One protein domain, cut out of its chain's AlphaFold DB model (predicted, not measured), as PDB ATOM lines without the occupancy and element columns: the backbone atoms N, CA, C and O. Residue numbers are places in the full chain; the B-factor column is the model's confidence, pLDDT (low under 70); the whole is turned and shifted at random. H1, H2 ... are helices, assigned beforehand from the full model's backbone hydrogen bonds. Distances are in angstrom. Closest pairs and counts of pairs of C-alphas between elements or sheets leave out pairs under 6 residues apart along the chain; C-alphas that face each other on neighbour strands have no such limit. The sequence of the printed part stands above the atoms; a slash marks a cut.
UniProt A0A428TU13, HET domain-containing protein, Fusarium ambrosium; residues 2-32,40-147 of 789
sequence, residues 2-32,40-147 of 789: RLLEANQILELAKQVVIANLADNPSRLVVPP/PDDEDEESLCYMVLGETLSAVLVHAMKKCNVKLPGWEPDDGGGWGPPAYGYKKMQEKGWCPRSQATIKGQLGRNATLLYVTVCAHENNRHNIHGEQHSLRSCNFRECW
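AT A GLANCE: This is residues 2 to 32 and 40 to 147 of the 789 residues of the protein "HET domain-containing protein" of Fusarium ambrosium (UniProt A0A428TU13). Two long helices, H1 and H2, lie side by side and run opposite ways, and three short helices, H3, H4 and H5, set in a triangle, pack together at the end where H2 begins. The long link of residues 68 to 86 folds back from the far end of H2 to the short helices, and residues 124 to 147, with no named element, make the other end of the length. The printed part has 139 residues with five named helices, H1 to H5 in that order along the chain, and no named strand: the class is all helix. It is only just loose, close to compact, with a radius of gyration of the C-alphas of 17.5 A, and spans 57 by 28 by 22 A.

HOW THE PARTS SIT: H1, residues 2 to 20, touches H2, residues 41 to 67, at a shallow tilt of 23 degrees, opposite ways; their closest C-alphas, those of Leu 3 and Met 65, are 6.9 A apart. H2 touches H3, residues 87 to 95, with residues 41 to 48 alone, closest at the C-alphas of Asp 44 and Tyr 88, 5.2 A, at a steep tilt of 56 degrees. H3 and H4, residues 100 to 110, form a helical hairpin with a shallow tilt of 29 degrees; they only just touch, with 3 pairs of C-alphas within 8 A, the closest those of Met 93 and Gln 103, 7.1 A. H5, residues 114 to 123, touches H3 at a shallow tilt of 20 degrees, the same way, closest at the C-alphas of Gly 89 and Tyr 118, 5.4 A. H5 touches H4 at a steep tilt of 47 degrees, closest at the C-alphas of Leu 110 and Leu 117, 5.5 A. Residues 48 to 55 alone of H2 touch H5, closest at the C-alphas of Val 52 and Thr 115, 5.3 A; the tilt of 68 degrees is steep, only just short of about perpendicular. The packing is part aligned, part crossed: of six touching pairs, three are at a shallow tilt. H1 is apart from H3, H4 and H5, and H2 is apart from H4. In H1, H2, H3, H4 and H5 every O i to N i+4 pair is within hydrogen-bond range.

IN THESE COORDINATES: H1 begins at C-alpha 2, (72.521, 45.626, -3.667), and is 26.9 A long from first to last C-alpha. H2, the longest helix, measures 39.2 A and ends at C-alpha 67, (63.964, 56.725, -5.605). H3 measures 12.5 A, H4 15.3 A and H5 14.3 A, with H5 ending at C-alpha 123, (39.270, 49.154, 13.118).

THE WHOLE: The C-alphas of Arg 2 and Gln 135, the two farthest apart, are 57.6 A apart. Residues 33 to 39 are not printed, and C-alphas 32 and 40 are 16.2 A apart across this cut, which lies in the link from H1 to H2. The link from H2 to H3 is long; those from H3 to H4 and from H4 to H5 are tight. The mean pLDDT of the printed part is 77.7, and 28 residues are under 70, among them residues 24 to 32, 76 to 81 and 133 to 140.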
ATOM      1  N   ARG A   2      72.994  45.720  -5.072       86.69
ATOM      2  CA  ARG A   2      72.521  45.626  -3.667       86.69
ATOM      3  C   ARG A   2      70.995  45.596  -3.479       86.69
ATOM      4  O   ARG A   2      70.494  44.838  -2.665       86.69
ATOM      5  N   LEU A   3      70.246  46.391  -4.251       85.62
ATOM      6  CA  LEU A   3      68.773  46.376  -4.218       85.62
ATOM      7  C   LEU A   3      68.175  45.064  -4.757       85.62
ATOM      8  O   LEU A   3      67.158  44.612  -4.255       85.62
ATOM      9  N   LEU A   4      68.822  44.440  -5.746       83.50
ATOM     10  CA  LEU A   4      68.406  43.145  -6.296       83.50
ATOM     11  C   LEU A   4      68.739  42.005  -5.330       83.50
ATOM     12  O   LEU A   4      67.929  41.106  -5.148       83.50
ATOM     13  N   GLU A   5      69.900  42.073  -4.674       86.00
ATOM     14  CA  GLU A   5      70.274  41.150  -3.595       86.00
ATOM     15  C   GLU A   5      69.270  41.237  -2.442       86.00
ATOM     16  O   GLU A   5      68.765  40.212  -1.994       86.00
ATOM     17  N   ALA A   6      68.914  42.452  -2.016       87.69
ATOM     18  CA  ALA A   6      67.878  42.666  -1.012       87.69
ATOM     19  C   ALA A   6      66.517  42.108  -1.460       87.69
ATOM     20  O   ALA A   6      65.858  41.438  -0.670       87.69
ATOM     21  N   ASN A   7      66.123  42.322  -2.723       84.81
ATOM     22  CA  ASN A   7      64.889  41.757  -3.280       84.81
ATOM     23  C   ASN A   7      64.893  40.226  -3.208       84.81
ATOM     24  O   ASN A   7      63.933  39.627  -2.741       84.81
ATOM     25  N   GLN A   8      66.002  39.591  -3.595       83.56
ATOM     26  CA  GLN A   8      66.135  38.137  -3.565       83.56
ATOM     27  C   GLN A   8      66.110  37.577  -2.137       83.56
ATOM     28  O   GLN A   8      65.500  36.535  -1.900       83.56
ATOM     29  N   ILE A   9      66.757  38.257  -1.186       87.06
ATOM     30  CA  ILE A   9      66.728  37.879   0.234       87.06
ATOM     31  C   ILE A   9      65.299  37.960   0.770       87.06
ATOM     32  O   ILE A   9      64.844  37.020   1.419       87.06
ATOM     33  N   LEU A  10      64.587  39.055   0.486       87.88
ATOM     34  CA  LEU A  10      63.201  39.224   0.915       87.88
ATOM     35  C   LEU A  10      62.278  38.192   0.269       87.88
ATOM     36  O   LEU A  10      61.439  37.635   0.965       87.88
ATOM     37  N   GLU A  11      62.463  37.870  -1.010       82.75
ATOM     38  CA  GLU A  11      61.662  36.853  -1.696       82.75
ATOM     39  C   GLU A  11      61.892  35.451  -1.108       82.75
ATOM     40  O   GLU A  11      60.941  34.716  -0.842       82.75
ATOM     41  N   LEU A  12      63.145  35.085  -0.813       81.56
ATOM     42  CA  LEU A  12      63.459  33.826  -0.129       81.56
ATOM     43  C   LEU A  12      62.869  33.790   1.286       81.56
ATOM     44  O   LEU A  12      62.258  32.795   1.676       81.56
ATOM     45  N   ALA A  13      63.015  34.876   2.046       86.25
ATOM     46  CA  ALA A  13      62.447  34.985   3.384       86.25
ATOM     47  C   ALA A  13      60.915  34.881   3.348       86.25
ATOM     48  O   ALA A  13      60.341  34.126   4.129       86.25
ATOM     49  N   LYS A  14      60.255  35.546   2.396       84.75
ATOM     50  CA  LYS A  14      58.810  35.461   2.167       84.75
ATOM     51  C   LYS A  14      58.370  34.031   1.883       84.75
ATOM     52  O   LYS A  14      57.397  33.567   2.470       84.75
ATOM     53  N   GLN A  15      59.095  33.301   1.035       79.19
ATOM     54  CA  GLN A  15      58.800  31.893   0.754       79.19
ATOM     55  C   GLN A  15      58.920  31.019   2.006       79.19
ATOM     56  O   GLN A  15      58.051  30.181   2.245       79.19
ATOM     57  N   VAL A  16      59.949  31.238   2.829       81.19
ATOM     58  CA  VAL A  16      60.130  30.523   4.102       81.19
ATOM     59  C   VAL A  16      59.010  30.862   5.088       81.19
ATOM     60  O   VAL A  16      58.423  29.949   5.665       81.19
ATOM     61  N   VAL A  17      58.665  32.142   5.247       84.75
ATOM     62  CA  VAL A  17      57.579  32.594   6.130       84.75
ATOM     63  C   VAL A  17      56.242  32.007   5.679       84.75
ATOM     64  O   VAL A  17      55.537  31.410   6.485       84.75
ATOM     65  N   ILE A  18      55.909  32.073   4.389       78.62
ATOM     66  CA  ILE A  18      54.657  31.507   3.867       78.62
ATOM     67  C   ILE A  18      54.617  29.982   4.024       78.62
ATOM     68  O   ILE A  18      53.562  29.423   4.312       78.62
ATOM     69  N   ALA A  19      55.739  29.290   3.828       74.25
ATOM     70  CA  ALA A  19      55.774  27.835   3.919       74.25
ATOM     71  C   ALA A  19      55.626  27.314   5.357       74.25
ATOM     72  O   ALA A  19      55.075  26.228   5.537       74.25
ATOM     73  N   ASN A  20      56.122  28.058   6.351       79.81
ATOM     74  CA  ASN A  20      56.235  27.574   7.730       79.81
ATOM     75  C   ASN A  20      55.310  28.285   8.726       79.81
ATOM     76  O   ASN A  20      54.873  27.651   9.678       79.81
ATOM     77  N   LEU A  21      55.018  29.575   8.520       84.44
ATOM     78  CA  LEU A  21      54.312  30.429   9.486       84.44
ATOM     79  C   LEU A  21      52.921  30.873   9.011       84.44
ATOM     80  O   LEU A  21      52.102  31.310   9.817       84.44
ATOM     81  N   ALA A  22      52.628  30.810   7.708       78.31
ATOM     82  CA  ALA A  22      51.310  31.198   7.217       78.31
ATOM     83  C   ALA A  22      50.238  30.157   7.560       78.31
ATOM     84  O   ALA A  22      50.430  28.950   7.391       78.31
ATOM     85  N   ASP A  23      49.064  30.645   7.963       75.06
ATOM     86  CA  ASP A  23      47.903  29.799   8.219       75.06
ATOM     87  C   ASP A  23      47.505  29.033   6.953       75.06
ATOM     88  O   ASP A  23      47.540  29.555   5.834       75.06
ATOM     89  N   ASN A  24      47.051  27.792   7.119       57.03
ATOM     90  CA  ASN A  24      46.534  27.026   6.001       57.03
ATOM     91  C   ASN A  24      45.139  27.566   5.633       57.03
ATOM     92  O   ASN A  24      44.177  27.320   6.363       57.03
ATOM     93  N   PRO A  25      44.956  28.215   4.465       45.28
ATOM     94  CA  PRO A  25      43.687  28.847   4.094       45.28
ATOM     95  C   PRO A  25      42.506  27.865   3.968       45.28
ATOM     96  O   PRO A  25      41.368  28.307   3.825       45.28
ATOM     97  N   SER A  26      42.760  26.552   4.017       36.69
ATOM     98  CA  SER A  26      41.755  25.480   4.009       36.69
ATOM     99  C   SER A  26      41.050  25.288   5.364       36.69
ATOM    100  O   SER A  26      39.971  24.701   5.411       36.69
ATOM    101  N   ARG A  27      41.627  25.777   6.472       38.16
ATOM    102  CA  ARG A  27      41.019  25.729   7.810       38.16
ATOM    103  C   ARG A  27      40.185  26.995   8.038       38.16
ATOM    104  O   ARG A  27      40.658  27.986   8.575       38.16
ATOM    105  N   LEU A  28      38.930  26.983   7.585       39.03
ATOM    106  CA  LEU A  28      37.921  27.968   8.028       39.03
ATOM    107  C   LEU A  28      37.229  27.540   9.332       39.03
ATOM    108  O   LEU A  28      36.454  28.302   9.898       39.03
ATOM    109  N   VAL A  29      37.527  26.329   9.801       34.69
ATOM    110  CA  VAL A  29      37.076  25.764  11.068       34.69
ATOM    111  C   VAL A  29      38.324  25.232  11.766       34.69
ATOM    112  O   VAL A  29      39.002  24.344  11.241       34.69
ATOM    113  N   VAL A  30      38.664  25.802  12.921       38.75
ATOM    114  CA  VAL A  30      39.579  25.142  13.861       38.75
ATOM    115  C   VAL A  30      38.853  23.874  14.328       38.75
ATOM    116  O   VAL A  30      37.651  23.960  14.602       38.75
ATOM    117  N   PRO A  31      39.501  22.693  14.381       30.00
ATOM    118  CA  PRO A  31      38.877  21.504  14.957       30.00
ATOM    119  C   PRO A  31      38.264  21.859  16.321       30.00
ATOM    120  O   PRO A  31      38.860  22.674  17.031       30.00
ATOM    121  N   PRO A  32      37.106  21.290  16.710       30.98
ATOM    122  CA  PRO A  32      36.605  21.469  18.070       30.98
ATOM    123  C   PRO A  32      37.748  21.139  19.018       30.98
ATOM    124  O   PRO A  32      38.407  20.126  18.777       30.98
ATOM    125  N   PRO A  40      50.354  27.824  21.409       54.44
ATOM    126  CA  PRO A  40      50.271  29.025  22.236       54.44
ATOM    127  C   PRO A  40      49.956  30.248  21.368       54.44
ATOM    128  O   PRO A  40      50.509  30.379  20.278       54.44
ATOM    129  N   ASP A  41      49.091  31.154  21.834       61.53
ATOM    130  CA  ASP A  41      48.769  32.381  21.084       61.53
ATOM    131  C   ASP A  41      50.012  33.251  20.812       61.53
ATOM    132  O   ASP A  41      50.049  33.965  19.808       61.53
ATOM    133  N   ASP A  42      51.057  33.091  21.628       70.31
ATOM    134  CA  ASP A  42      52.365  33.726  21.462       70.31
ATOM    135  C   ASP A  42      53.042  33.364  20.120       70.31
ATOM    136  O   ASP A  42      53.641  34.231  19.485       70.31
ATOM    137  N   GLU A  43      52.907  32.122  19.627       81.00
ATOM    138  CA  GLU A  43      53.529  31.689  18.358       81.00
ATOM    139  C   GLU A  43      52.837  32.310  17.129       81.00
ATOM    140  O   GLU A  43      53.482  32.654  16.130       81.00
ATOM    141  N   ASP A  44      51.515  32.495  17.194       85.12
ATOM    142  CA  ASP A  44      50.748  33.134  16.120       85.12
ATOM    143  C   ASP A  44      50.984  34.651  16.087       85.12
ATOM    144  O   ASP A  44      51.011  35.256  15.007       85.12
ATOM    145  N   GLU A  45      51.167  35.274  17.255       87.94
ATOM    146  CA  GLU A  45      51.544  36.683  17.369       87.94
ATOM    147  C   GLU A  45      52.967  36.928  16.843       87.94
ATOM    148  O   GLU A  45      53.189  37.866  16.070       87.94
ATOM    149  N   GLU A  46      53.917  36.047  17.166       90.19
ATOM    150  CA  GLU A  46      55.276  36.104  16.618       90.19
ATOM    151  C   GLU A  46      55.265  35.938  15.088       90.19
ATOM    152  O   GLU A  46      55.890  36.713  14.356       90.19
ATOM    153  N   SER A  47      54.467  34.993  14.581       91.19
ATOM    154  CA  SER A  47      54.262  34.788  13.143       91.19
ATOM    155  C   SER A  47      53.722  36.044  12.450       91.19
ATOM    156  O   SER A  47      54.222  36.430  11.390       91.19
ATOM    157  N   LEU A  48      52.744  36.728  13.059       91.69
ATOM    158  CA  LEU A  48      52.243  38.015  12.572       91.69
ATOM    159  C   LEU A  48      53.359  39.071  12.542       91.69
ATOM    160  O   LEU A  48      53.470  39.798  11.552       91.69
ATOM    161  N   CYS A  49      54.205  39.141  13.572       92.75
ATOM    162  CA  CYS A  49      55.313  40.095  13.634       92.75
ATOM    163  C   CYS A  49      56.306  39.902  12.477       92.75
ATOM    164  O   CYS A  49      56.673  40.885  11.825       92.75
ATOM    165  N   TYR A  50      56.689  38.659  12.160       93.19
ATOM    166  CA  TYR A  50      57.555  38.376  11.008       93.19
ATOM    167  C   TYR A  50      56.915  38.803   9.682       93.19
ATOM    168  O   TYR A  50      57.589  39.398   8.837       93.19
ATOM    169  N   MET A  51      55.615  38.548   9.500       92.62
ATOM    170  CA  MET A  51      54.896  38.949   8.285       92.62
ATOM    171  C   MET A  51      54.823  40.477   8.143       92.62
ATOM    172  O   MET A  51      55.117  41.005   7.071       92.62
ATOM    173  N   VAL A  52      54.488  41.196   9.219       90.62
ATOM    174  CA  VAL A  52      54.429  42.670   9.237       90.62
ATOM    175  C   VAL A  52      55.804  43.279   8.960       90.62
ATOM    176  O   VAL A  52      55.921  44.231   8.180       90.62
ATOM    177  N   LEU A  53      56.863  42.721   9.552       90.81
ATOM    178  CA  LEU A  53      58.236  43.155   9.298       90.81
ATOM    179  C   LEU A  53      58.612  42.955   7.827       90.81
ATOM    180  O   LEU A  53      59.117  43.880   7.190       90.81
ATOM    181  N   GLY A  54      58.331  41.777   7.269       90.31
ATOM    182  CA  GLY A  54      58.601  41.466   5.869       90.31
ATOM    183  C   GLY A  54      57.871  42.398   4.898       90.31
ATOM    184  O   GLY A  54      58.482  42.929   3.968       90.31
ATOM    185  N   GLU A  55      56.589  42.678   5.145       88.25
ATOM    186  CA  GLU A  55      55.788  43.627   4.356       88.25
ATOM    187  C   GLU A  55      56.342  45.051   4.435       88.25
ATOM    188  O   GLU A  55      56.437  45.744   3.418       88.25
ATOM    189  N   THR A  56      56.763  45.468   5.630       86.12
ATOM    190  CA  THR A  56      57.377  46.777   5.864       86.12
ATOM    191  C   THR A  56      58.695  46.904   5.101       86.12
ATOM    192  O   THR A  56      58.884  47.866   4.353       86.12
ATOM    193  N   LEU A  57      59.588  45.916   5.216       88.38
ATOM    194  CA  LEU A  57      60.874  45.900   4.513       88.38
ATOM    195  C   LEU A  57      60.697  45.851   2.992       88.38
ATOM    196  O   LEU A  57      61.398  46.566   2.274       88.38
ATOM    197  N   SER A  58      59.730  45.072   2.502       87.44
ATOM    198  CA  SER A  58      59.394  45.000   1.074       87.44
ATOM    199  C   SER A  58      58.948  46.363   0.551       87.44
ATOM    200  O   SER A  58      59.409  46.817  -0.495       87.44
ATOM    201  N   ALA A  59      58.111  47.075   1.306       81.75
ATOM    202  CA  ALA A  59      57.643  48.391   0.897       81.75
ATOM    203  C   ALA A  59      58.749  49.464   0.951       81.75
ATOM    204  O   ALA A  59      58.856  50.287   0.036       81.75
ATOM    205  N   VAL A  60      59.632  49.411   1.956       84.31
ATOM    206  CA  VAL A  60      60.839  50.254   2.016       84.31
ATOM    207  C   VAL A  60      61.754  49.979   0.817       84.31
ATOM    208  O   VAL A  60      62.258  50.925   0.206       84.31
ATOM    209  N   LEU A  61      61.936  48.711   0.432       86.44
ATOM    210  CA  LEU A  61      62.727  48.340  -0.741       86.44
ATOM    211  C   LEU A  61      62.114  48.896  -2.034       86.44
ATOM    212  O   LEU A  61      62.833  49.518  -2.816       86.44
ATOM    213  N   VAL A  62      60.798  48.750  -2.230       83.44
ATOM    214  CA  VAL A  62      60.070  49.346  -3.367       83.44
ATOM    215  C   VAL A  62      60.317  50.855  -3.422       83.44
ATOM    216  O   VAL A  62      60.638  51.395  -4.482       83.44
ATOM    217  N   HIS A  63      60.203  51.548  -2.286       80.69
ATOM    218  CA  HIS A  63      60.453  52.985  -2.211       80.69
ATOM    219  C   HIS A  63      61.902  53.338  -2.588       80.69
ATOM    220  O   HIS A  63      62.129  54.254  -3.380       80.69
ATOM    221  N   ALA A  64      62.887  52.593  -2.076       84.50
ATOM    222  CA  ALA A  64      64.297  52.791  -2.401       84.50
ATOM    223  C   ALA A  64      64.585  52.555  -3.894       84.50
ATOM    224  O   ALA A  64      65.247  53.375  -4.530       84.50
ATOM    225  N   MET A  65      64.040  51.484  -4.480       85.56
ATOM    226  CA  MET A  65      64.167  51.186  -5.911       85.56
ATOM    227  C   MET A  65      63.559  52.290  -6.779       85.56
ATOM    228  O   MET A  65      64.203  52.724  -7.737       85.56
ATOM    229  N   LYS A  66      62.375  52.803  -6.409       81.75
ATOM    230  CA  LYS A  66      61.735  53.944  -7.085       81.75
ATOM    231  C   LYS A  66      62.597  55.203  -7.005       81.75
ATOM    232  O   LYS A  66      62.853  55.831  -8.029       81.75
ATOM    233  N   LYS A  67      63.104  55.547  -5.817       83.88
ATOM    234  CA  LYS A  67      63.964  56.725  -5.605       83.88
ATOM    235  C   LYS A  67      65.277  56.643  -6.387       83.88
ATOM    236  O   LYS A  67      65.770  57.658  -6.871       83.88
ATOM    237  N   CYS A  68      65.829  55.443  -6.535       85.19
ATOM    238  CA  CYS A  68      67.018  55.185  -7.344       85.19
ATOM    239  C   CYS A  68      66.719  54.996  -8.844       85.19
ATOM    240  O   CYS A  68      67.649  54.730  -9.602       85.19
ATOM    241  N   ASN A  69      65.456  55.120  -9.277       83.69
ATOM    242  CA  ASN A  69      65.003  54.910 -10.655       83.69
ATOM    243  C   ASN A  69      65.458  53.561 -11.252       83.69
ATOM    244  O   ASN A  69      65.857  53.471 -12.414       83.69
ATOM    245  N   VAL A  70      65.428  52.497 -10.444       78.94
ATOM    246  CA  VAL A  70      65.774  51.144 -10.898       78.94
ATOM    247  C   VAL A  70      64.611  50.589 -11.716       78.94
ATOM    248  O   VAL A  70      63.546  50.318 -11.170       78.94
ATOM    249  N   LYS A  71      64.821  50.409 -13.025       75.38
ATOM    250  CA  LYS A  71      63.849  49.819 -13.956       75.38
ATOM    251  C   LYS A  71      64.483  48.626 -14.662       75.38
ATOM    252  O   LYS A  71      65.203  48.799 -15.643       75.38
ATOM    253  N   LEU A  72      64.264  47.431 -14.124       71.50
ATOM    254  CA  LEU A  72      64.795  46.180 -14.662       71.50
ATOM    255  C   LEU A  72      63.636  45.194 -14.854       71.50
ATOM    256  O   LEU A  72      63.115  44.704 -13.854       71.50
ATOM    257  N   PRO A  73      63.227  44.922 -16.106       64.19
ATOM    258  CA  PRO A  73      62.183  43.944 -16.395       64.19
ATOM    259  C   PRO A  73      62.525  42.559 -15.832       64.19
ATOM    260  O   PRO A  73      63.665  42.105 -15.970       64.19
ATOM    261  N   GLY A  74      61.555  41.897 -15.204       63.72
ATOM    262  CA  GLY A  74      61.725  40.603 -14.529       63.72
ATOM    263  C   GLY A  74      62.347  40.688 -13.129       63.72
ATOM    264  O   GLY A  74      62.573  39.658 -12.496       63.72
ATOM    265  N   TRP A  75      62.648  41.900 -12.656       71.19
ATOM    266  CA  TRP A  75      63.135  42.199 -11.306       71.19
ATOM    267  C   TRP A  75      62.226  43.206 -10.606       71.19
ATOM    268  O   TRP A  75      62.673  44.002  -9.772       71.19
ATOM    269  N   GLU A  76      60.952  43.211 -10.985       68.19
ATOM    270  CA  GLU A  76      59.938  44.001 -10.320       68.19
ATOM    271  C   GLU A  76      59.878  43.582  -8.841       68.19
ATOM    272  O   GLU A  76      59.924  42.390  -8.521       68.19
ATOM    273  N   PRO A  77      59.848  44.549  -7.910       66.56
ATOM    274  CA  PRO A  77      59.690  44.234  -6.500       66.56
ATOM    275  C   PRO A  77      58.295  43.650  -6.236       66.56
ATOM    276  O   PRO A  77      57.384  43.864  -7.035       66.56
ATOM    277  N   ASP A  78      58.146  42.951  -5.103       64.94
ATOM    278  CA  ASP A  78      56.902  42.300  -4.661       64.94
ATOM    279  C   ASP A  78      55.643  43.108  -5.042       64.94
ATOM    280  O   ASP A  78      55.510  44.287  -4.693       64.94
ATOM    281  N   ASP A  79      54.702  42.448  -5.724       58.09
ATOM    282  CA  ASP A  79      53.443  42.988  -6.259       58.09
ATOM    283  C   ASP A  79      52.455  43.454  -5.166       58.09
ATOM    284  O   ASP A  79      51.326  43.873  -5.435       58.09
ATOM    285  N   GLY A  80      52.872  43.414  -3.899       62.38
ATOM    286  CA  GLY A  80      52.008  43.648  -2.750       62.38
ATOM    287  C   GLY A  80      51.182  42.415  -2.396       62.38
ATOM    288  O   GLY A  80      50.156  42.541  -1.712       62.38
ATOM    289  N   GLY A  81      51.631  41.235  -2.832       63.81
ATOM    290  CA  GLY A  81      51.037  39.938  -2.552       63.81
ATOM    291  C   GLY A  81      51.037  39.561  -1.073       63.81
ATOM    292  O   GLY A  81      50.288  38.657  -0.717       63.81
ATOM    293  N   GLY A  82      51.793  40.276  -0.230       81.69
ATOM    294  CA  GLY A  82      51.821  40.132   1.230       81.69
ATOM    295  C   GLY A  82      52.572  38.884   1.710       81.69
ATOM    296  O   GLY A  82      52.901  38.006   0.914       81.69
ATOM    297  N   TRP A  83      52.885  38.819   3.006       88.38
ATOM    298  CA  TRP A  83      53.771  37.785   3.574       88.38
ATOM    299  C   TRP A  83      53.040  36.566   4.155       88.38
ATOM    300  O   TRP A  83      53.664  35.672   4.720       88.38
ATOM    301  N   GLY A  84      51.729  36.480   3.931       71.31
ATOM    302  CA  GLY A  84      50.922  35.286   4.171       71.31
ATOM    303  C   GLY A  84      49.629  35.586   4.932       71.31
ATOM    304  O   GLY A  84      49.481  36.660   5.506       71.31
ATOM    305  N   PRO A  85      48.644  34.673   4.933       82.06
ATOM    306  CA  PRO A  85      47.527  34.738   5.876       82.06
ATOM    307  C   PRO A  85      48.009  34.568   7.329       82.06
ATOM    308  O   PRO A  85      48.472  33.477   7.660       82.06
ATOM    309  N   PRO A  86      47.848  35.567   8.219       86.62
ATOM    310  CA  PRO A  86      48.190  35.406   9.630       86.62
ATOM    311  C   PRO A  86      47.069  34.676  10.383       86.62
ATOM    312  O   PRO A  86      45.924  35.136  10.391       86.62
ATOM    313  N   ALA A  87      47.394  33.570  11.063       85.25
ATOM    314  CA  ALA A  87      46.450  32.837  11.918       85.25
ATOM    315  C   ALA A  87      45.854  33.738  13.014       85.25
ATOM    316  O   ALA A  87      44.637  33.750  13.221       85.25
ATOM    317  N   TYR A  88      46.706  34.565  13.628       88.31
ATOM    318  CA  TYR A  88      46.353  35.500  14.695       88.31
ATOM    319  C   TYR A  88      45.170  36.412  14.339       88.31
ATOM    320  O   TYR A  88      44.217  36.553  15.103       88.31
ATOM    321  N   GLY A  89      45.183  36.997  13.135       86.44
ATOM    322  CA  GLY A  89      44.098  37.866  12.674       86.44
ATOM    323  C   GLY A  89      42.750  37.140  12.618       86.44
ATOM    324  O   GLY A  89      41.724  37.719  12.974       86.44
ATOM    325  N   TYR A  90      42.746  35.862  12.226       84.25
ATOM    326  CA  TYR A  90      41.530  35.050  12.154       84.25
ATOM    327  C   TYR A  90      41.036  34.609  13.529       84.25
ATOM    328  O   TYR A  90      39.834  34.694  13.780       84.25
ATOM    329  N   LYS A  91      41.937  34.186  14.425       85.38
ATOM    330  CA  LYS A  91      41.591  33.875  15.821       85.38
ATOM    331  C   LYS A  91      40.919  35.075  16.493       85.38
ATOM    332  O   LYS A  91      39.799  34.959  16.984       85.38
ATOM    333  N   LYS A  92      41.503  36.266  16.337       87.12
ATOM    334  CA  LYS A  92      40.950  37.523  16.861       87.12
ATOM    335  C   LYS A  92      39.569  37.864  16.288       87.12
ATOM    336  O   LYS A  92      38.712  38.378  17.004       87.12
ATOM    337  N   MET A  93      39.316  37.577  15.006       87.56
ATOM    338  CA  MET A  93      37.969  37.711  14.429       87.56
ATOM    339  C   MET A  93      36.965  36.750  15.087       87.56
ATOM    340  O   MET A  93      35.831  37.144  15.355       87.56
ATOM    341  N   GLN A  94      37.362  35.503  15.349       82.62
ATOM    342  CA  GLN A  94      36.501  34.497  15.981       82.62
ATOM    343  C   GLN A  94      36.181  34.859  17.433       82.62
ATOM    344  O   GLN A  94      35.012  34.849  17.812       82.62
ATOM    345  N   GLU A  95      37.192  35.248  18.209       84.38
ATOM    346  CA  GLU A  95      37.043  35.723  19.590       84.38
ATOM    347  C   GLU A  95      36.088  36.914  19.683       84.38
ATOM    348  O   GLU A  95      35.227  36.964  20.558       84.38
ATOM    349  N   LYS A  96      36.189  37.856  18.734       84.06
ATOM    350  CA  LYS A  96      35.305  39.027  18.649       84.06
ATOM    351  C   LYS A  96      33.936  38.729  18.018       84.06
ATOM    352  O   LYS A  96      33.182  39.661  17.754       84.06
ATOM    353  N   GLY A  97      33.603  37.467  17.740       84.50
ATOM    354  CA  GLY A  97      32.280  37.072  17.246       84.50
ATOM    355  C   GLY A  97      31.966  37.532  15.818       84.50
ATOM    356  O   GLY A  97      30.803  37.770  15.484       84.50
ATOM    357  N   TRP A  98      32.979  37.677  14.958       87.62
ATOM    358  CA  TRP A  98      32.758  38.068  13.566       87.62
ATOM    359  C   TRP A  98      31.885  37.051  12.829       87.62
ATOM    360  O   TRP A  98      32.057  35.836  12.949       87.62
ATOM    361  N   CYS A  99      31.014  37.552  11.963       86.12
ATOM    362  CA  CYS A  99      30.226  36.764  11.034       86.12
ATOM    363  C   CYS A  99      31.125  35.890  10.146       86.12
ATOM    364  O   CYS A  99      32.018  36.431   9.485       86.12
ATOM    365  N   PRO A 100      30.851  34.576  10.015       84.25
ATOM    366  CA  PRO A 100      31.584  33.697   9.103       84.25
ATOM    367  C   PRO A 100      31.659  34.217   7.659       84.25
ATOM    368  O   PRO A 100      32.674  34.028   6.982       84.25
ATOM    369  N   ARG A 101      30.615  34.907   7.177       80.69
ATOM    370  CA  ARG A 101      30.616  35.521   5.843       80.69
ATOM    371  C   ARG A 101      31.585  36.696   5.753       80.69
ATOM    372  O   ARG A 101      32.359  36.751   4.798       80.69
ATOM    373  N   SER A 102      31.560  37.600   6.733       85.50
ATOM    374  CA  SER A 102      32.470  38.750   6.791       85.50
ATOM    375  C   SER A 102      33.918  38.301   6.948       85.50
ATOM    376  O   SER A 102      34.782  38.800   6.232       85.50
ATOM    377  N   GLN A 103      34.177  37.290   7.785       84.94
ATOM    378  CA  GLN A 103      35.495  36.656   7.889       84.94
ATOM    379  C   GLN A 103      35.973  36.157   6.521       84.94
ATOM    380  O   GLN A 103      37.083  36.476   6.106       84.94
ATOM    381  N   ALA A 104      35.131  35.423   5.784       79.50
ATOM    382  CA  ALA A 104      35.477  34.924   4.456       79.50
ATOM    383  C   ALA A 104      35.751  36.050   3.442       79.50
ATOM    384  O   ALA A 104      36.684  35.933   2.648       79.50
ATOM    385  N   THR A 105      34.970  37.134   3.471       81.88
ATOM    386  CA  THR A 105      35.171  38.306   2.605       81.88
ATOM    387  C   THR A 105      36.493  39.005   2.903       81.88
ATOM    388  O   THR A 105      37.294  39.184   1.990       81.88
ATOM    389  N   ILE A 106      36.765  39.334   4.168       85.12
ATOM    390  CA  ILE A 106      37.976  40.071   4.550       85.12
ATOM    391  C   ILE A 106      39.230  39.197   4.429       85.12
ATOM    392  O   ILE A 106      40.244  39.661   3.908       85.12
ATOM    393  N   LYS A 107      39.156  37.911   4.807       79.75
ATOM    394  CA  LYS A 107      40.227  36.923   4.565       79.75
ATOM    395  C   LYS A 107      40.539  36.805   3.084       79.75
ATOM    396  O   LYS A 107      41.693  36.694   2.702       79.75
ATOM    397  N   GLY A 108      39.523  36.838   2.240       76.19
ATOM    398  CA  GLY A 108      39.731  36.894   0.811       76.19
ATOM    399  C   GLY A 108      40.456  38.173   0.387       76.19
ATOM    400  O   GLY A 108      41.587  38.147  -0.091       76.19
ATOM    401  N   GLN A 109      39.802  39.307   0.598       79.25
ATOM    402  CA  GLN A 109      40.234  40.614   0.113       79.25
ATOM    403  C   GLN A 109      41.639  41.012   0.592       79.25
ATOM    404  O   GLN A 109      42.420  41.596  -0.171       79.25
ATOM    405  N   LEU A 110      41.959  40.706   1.851       83.56
ATOM    406  CA  LEU A 110      43.185  41.141   2.514       83.56
ATOM    407  C   LEU A 110      44.115  39.997   2.893       83.56
ATOM    408  O   LEU A 110      45.278  40.266   3.133       83.56
ATOM    409  N   GLY A 111      43.664  38.745   2.960       71.38
ATOM    410  CA  GLY A 111      44.308  37.709   3.776       71.38
ATOM    411  C   GLY A 111      45.627  37.134   3.280       71.38
ATOM    412  O   GLY A 111      45.998  36.070   3.738       71.38
ATOM    413  N   ARG A 112      46.358  37.788   2.382       79.12
ATOM    414  CA  ARG A 112      47.816  37.581   2.297       79.12
ATOM    415  C   ARG A 112      48.621  38.750   2.851       79.12
ATOM    416  O   ARG A 112      49.804  38.594   3.114       79.12
ATOM    417  N   ASN A 113      47.973  39.900   2.992       86.88
ATOM    418  CA  ASN A 113      48.505  41.107   3.577       86.88
ATOM    419  C   ASN A 113      48.217  41.111   5.083       86.88
ATOM    420  O   ASN A 113      47.111  41.449   5.520       86.88
ATOM    421  N   ALA A 114      49.198  40.677   5.863       89.38
ATOM    422  CA  ALA A 114      49.041  40.466   7.291       89.38
ATOM    423  C   ALA A 114      48.806  41.788   8.034       89.38
ATOM    424  O   ALA A 114      47.911  41.866   8.882       89.38
ATOM    425  N   THR A 115      49.534  42.843   7.656       88.69
ATOM    426  CA  THR A 115      49.419  44.172   8.268       88.69
ATOM    427  C   THR A 115      48.014  44.741   8.093       88.69
ATOM    428  O   THR A 115      47.367  45.122   9.071       88.69
ATOM    429  N   LEU A 116      47.506  44.777   6.856       87.31
ATOM    430  CA  LEU A 116      46.179  45.325   6.577       87.31
ATOM    431  C   LEU A 116      45.077  44.487   7.204       87.31
ATOM    432  O   LEU A 116      44.141  45.059   7.753       87.31
ATOM    433  N   LEU A 117      45.186  43.156   7.161       89.25
ATOM    434  CA  LEU A 117      44.204  42.296   7.808       89.25
ATOM    435  C   LEU A 117      44.111  42.611   9.306       89.25
ATOM    436  O   LEU A 117      43.011  42.822   9.814       89.25
ATOM    437  N   TYR A 118      45.247  42.696   9.999       89.75
ATOM    438  CA  TYR A 118      45.275  42.992  11.428       89.75
ATOM    439  C   TYR A 118      44.695  44.376  11.757       89.75
ATOM    440  O   TYR A 118      43.832  44.502  12.632       89.75
ATOM    441  N   VAL A 119      45.118  45.412  11.025       88.88
ATOM    442  CA  VAL A 119      44.627  46.787  11.220       88.88
ATOM    443  C   VAL A 119      43.123  46.872  10.948       88.88
ATOM    444  O   VAL A 119      42.392  47.475  11.734       88.88
ATOM    445  N   THR A 120      42.633  46.219   9.892       88.31
ATOM    446  CA  THR A 120      41.202  46.155   9.575       88.31
ATOM    447  C   THR A 120      40.408  45.429  10.662       88.31
ATOM    448  O   THR A 120      39.340  45.902  11.042       88.31
ATOM    449  N   VAL A 121      40.916  44.331  11.233       88.88
ATOM    450  CA  VAL A 121      40.256  43.666  12.375       88.88
ATOM    451  C   VAL A 121      40.124  44.614  13.564       88.88
ATOM    452  O   VAL A 121      39.064  44.676  14.190       88.88
ATOM    453  N   CYS A 122      41.175  45.378  13.863       87.94
ATOM    454  CA  CYS A 122      41.163  46.335  14.965       87.94
ATOM    455  C   CYS A 122      40.186  47.496  14.708       87.94
ATOM    456  O   CYS A 122      39.403  47.835  15.590       87.94
ATOM    457  N   ALA A 123      40.152  48.043  13.489       87.75
ATOM    458  CA  ALA A 123      39.270  49.154  13.118       87.75
ATOM    459  C   ALA A 123      37.766  48.793  13.087       87.75
ATOM    460  O   ALA A 123      36.908  49.677  13.053       87.75
ATOM    461  N   HIS A 124      37.423  47.500  13.096       89.38
ATOM    462  CA  HIS A 124      36.049  46.999  12.950       89.38
ATOM    463  C   HIS A 124      35.514  46.262  14.181       89.38
ATOM    464  O   HIS A 124      34.499  45.576  14.089       89.38
ATOM    465  N   GLU A 125      36.135  46.430  15.346       81.06
ATOM    466  CA  GLU A 125      35.754  45.703  16.563       81.06
ATOM    467  C   GLU A 125      34.323  45.948  17.064       81.06
ATOM    468  O   GLU A 125      33.784  45.113  17.776       81.06
ATOM    469  N   ASN A 126      33.702  47.059  16.659       82.19
ATOM    470  CA  ASN A 126      32.322  47.413  17.004       82.19
ATOM    471  C   ASN A 126      31.412  47.516  15.765       82.19
ATOM    472  O   ASN A 126      30.316  48.076  15.835       82.19
ATOM    473  N   ASN A 127      31.867  47.025  14.607       86.00
ATOM    474  CA  ASN A 127      31.094  47.110  13.376       86.00
ATOM    475  C   ASN A 127      29.993  46.040  13.364       86.00
ATOM    476  O   ASN A 127      30.255  44.865  13.106       86.00
ATOM    477  N   ARG A 128      28.745  46.469  13.565       82.06
ATOM    478  CA  ARG A 128      27.560  45.595  13.601       82.06
ATOM    479  C   ARG A 128      27.290  44.844  12.294       82.06
ATOM    480  O   ARG A 128      26.647  43.799  12.320       82.06
ATOM    481  N   HIS A 129      27.777  45.342  11.156       81.88
ATOM    482  CA  HIS A 129      27.704  44.607   9.893       81.88
ATOM    483  C   HIS A 129      28.563  43.336   9.938       81.88
ATOM    484  O   HIS A 129      28.160  42.293   9.428       81.88
ATOM    485  N   ASN A 130      29.731  43.425  10.580       84.94
ATOM    486  CA  ASN A 130      30.700  42.338  10.661       84.94
ATOM    487  C   ASN A 130      30.520  41.466  11.900       84.94
ATOM    488  O   ASN A 130      30.885  40.298  11.852       84.94
ATOM    489  N   ILE A 131      29.967  42.008  12.985       84.50
ATOM    490  CA  ILE A 131      29.785  41.322  14.265       84.50
ATOM    491  C   ILE A 131      28.298  41.339  14.602       84.50
ATOM    492  O   ILE A 131      27.713  42.385  14.885       84.50
ATOM    493  N   HIS A 132      27.678  40.165  14.550       75.06
ATOM    494  CA  HIS A 132      26.270  40.010  14.882       75.06
ATOM    495  C   HIS A 132      26.125  39.917  16.403       75.06
ATOM    496  O   HIS A 132      26.758  39.073  17.029       75.06
ATOM    497  N   GLY A 133      25.307  40.784  17.006       63.59
ATOM    498  CA  GLY A 133      24.988  40.679  18.433       63.59
ATOM    499  C   GLY A 133      24.201  39.402  18.766       63.59
ATOM    500  O   GLY A 133      23.762  38.678  17.873       63.59
ATOM    501  N   GLU A 134      23.940  39.166  20.055       54.94
ATOM    502  CA  GLU A 134      23.257  37.965  20.582       54.94
ATOM    503  C   GLU A 134      21.888  37.660  19.934       54.94
ATOM    504  O   GLU A 134      21.426  36.521  19.941       54.94
ATOM    505  N   GLN A 135      21.249  38.666  19.328       53.28
ATOM    506  CA  GLN A 135      19.941  38.563  18.671       53.28
ATOM    507  C   GLN A 135      19.963  37.797  17.337       53.28
ATOM    508  O   GLN A 135      18.910  37.387  16.850       53.28
ATOM    509  N   HIS A 136      21.135  37.595  16.732       62.06
ATOM    510  CA  HIS A 136      21.287  36.803  15.516       62.06
ATOM    511  C   HIS A 136      22.262  35.664  15.799       62.06
ATOM    512  O   HIS A 136      23.477  35.859  15.825       62.06
ATOM    513  N   SER A 137      21.730  34.454  16.009       55.28
ATOM    514  CA  SER A 137      22.566  33.298  16.332       55.28
ATOM    515  C   SER A 137      23.647  33.121  15.259       55.28
ATOM    516  O   SER A 137      23.344  33.071  14.068       55.28
ATOM    517  N   LEU A 138      24.910  32.972  15.656       53.69
ATOM    518  CA  LEU A 138      26.003  32.665  14.722       53.69
ATOM    519  C   LEU A 138      25.732  31.385  13.898       53.69
ATOM    520  O   LEU A 138      26.337  31.199  12.848       53.69
ATOM    521  N   ARG A 139      24.775  30.541  14.323       53.66
ATOM    522  CA  ARG A 139      24.313  29.340  13.608       53.66
ATOM    523  C   ARG A 139      23.534  29.626  12.318       53.66
ATOM    524  O   ARG A 139      23.426  28.723  11.498       53.66
ATOM    525  N   SER A 140      22.997  30.834  12.122       64.31
ATOM    526  CA  SER A 140      22.281  31.210  10.889       64.31
ATOM    527  C   SER A 140      23.164  31.892   9.837       64.31
ATOM    528  O   SER A 140      22.675  32.216   8.757       64.31
ATOM    529  N   CYS A 141      24.456  32.088  10.121       76.12
ATOM    530  CA  CYS A 141      25.438  32.563   9.146       76.12
ATOM    531  C   CYS A 141      26.390  31.440   8.743       76.12
ATOM    532  O   CYS A 141      26.847  30.660   9.575       76.12
ATOM    533  N   ASN A 142      26.768  31.417   7.470       76.50
ATOM    534  CA  ASN A 142      27.868  30.598   6.982       76.50
ATOM    535  C   ASN A 142      28.798  31.446   6.103       76.50
ATOM    536  O   ASN A 142      28.609  32.645   5.920       76.50
ATOM    537  N   PHE A 143      29.846  30.835   5.565       73.00
ATOM    538  CA  PHE A 143      30.846  31.543   4.765       73.00
ATOM    539  C   PHE A 143      30.329  32.053   3.401       73.00
ATOM    540  O   PHE A 143      31.049  32.800   2.737       73.00
ATOM    541  N   ARG A 144      29.138  31.630   2.945       68.81
ATOM    542  CA  ARG A 144      28.475  32.066   1.695       68.81
ATOM    543  C   ARG A 144      27.335  33.039   1.955       68.81
ATOM    544  O   ARG A 144      27.208  34.026   1.235       68.81
ATOM    545  N   GLU A 145      26.551  32.777   2.993       72.06
ATOM    546  CA  GLU A 145      25.282  33.449   3.237       72.06
ATOM    547  C   GLU A 145      25.210  34.038   4.642       72.06
ATOM    548  O   GLU A 145      25.592  33.419   5.638       72.06
ATOM    549  N   CYS A 146      24.682  35.256   4.696       78.12
ATOM    550  CA  CYS A 146      24.375  35.983   5.911       78.12
ATOM    551  C   CYS A 146      23.044  36.705   5.691       78.12
ATOM    552  O   CYS A 146      22.904  37.483   4.746       78.12
ATOM    553  N   TRP A 147      22.072  36.434   6.559       75.38
ATOM    554  CA  TRP A 147      20.723  37.004   6.488       75.38
ATOM    555  C   TRP A 147      20.519  38.160   7.473       75.38
ATOM    556  O   TRP A 147      19.395  38.616   7.671       75.38
TER     557      TRP A 147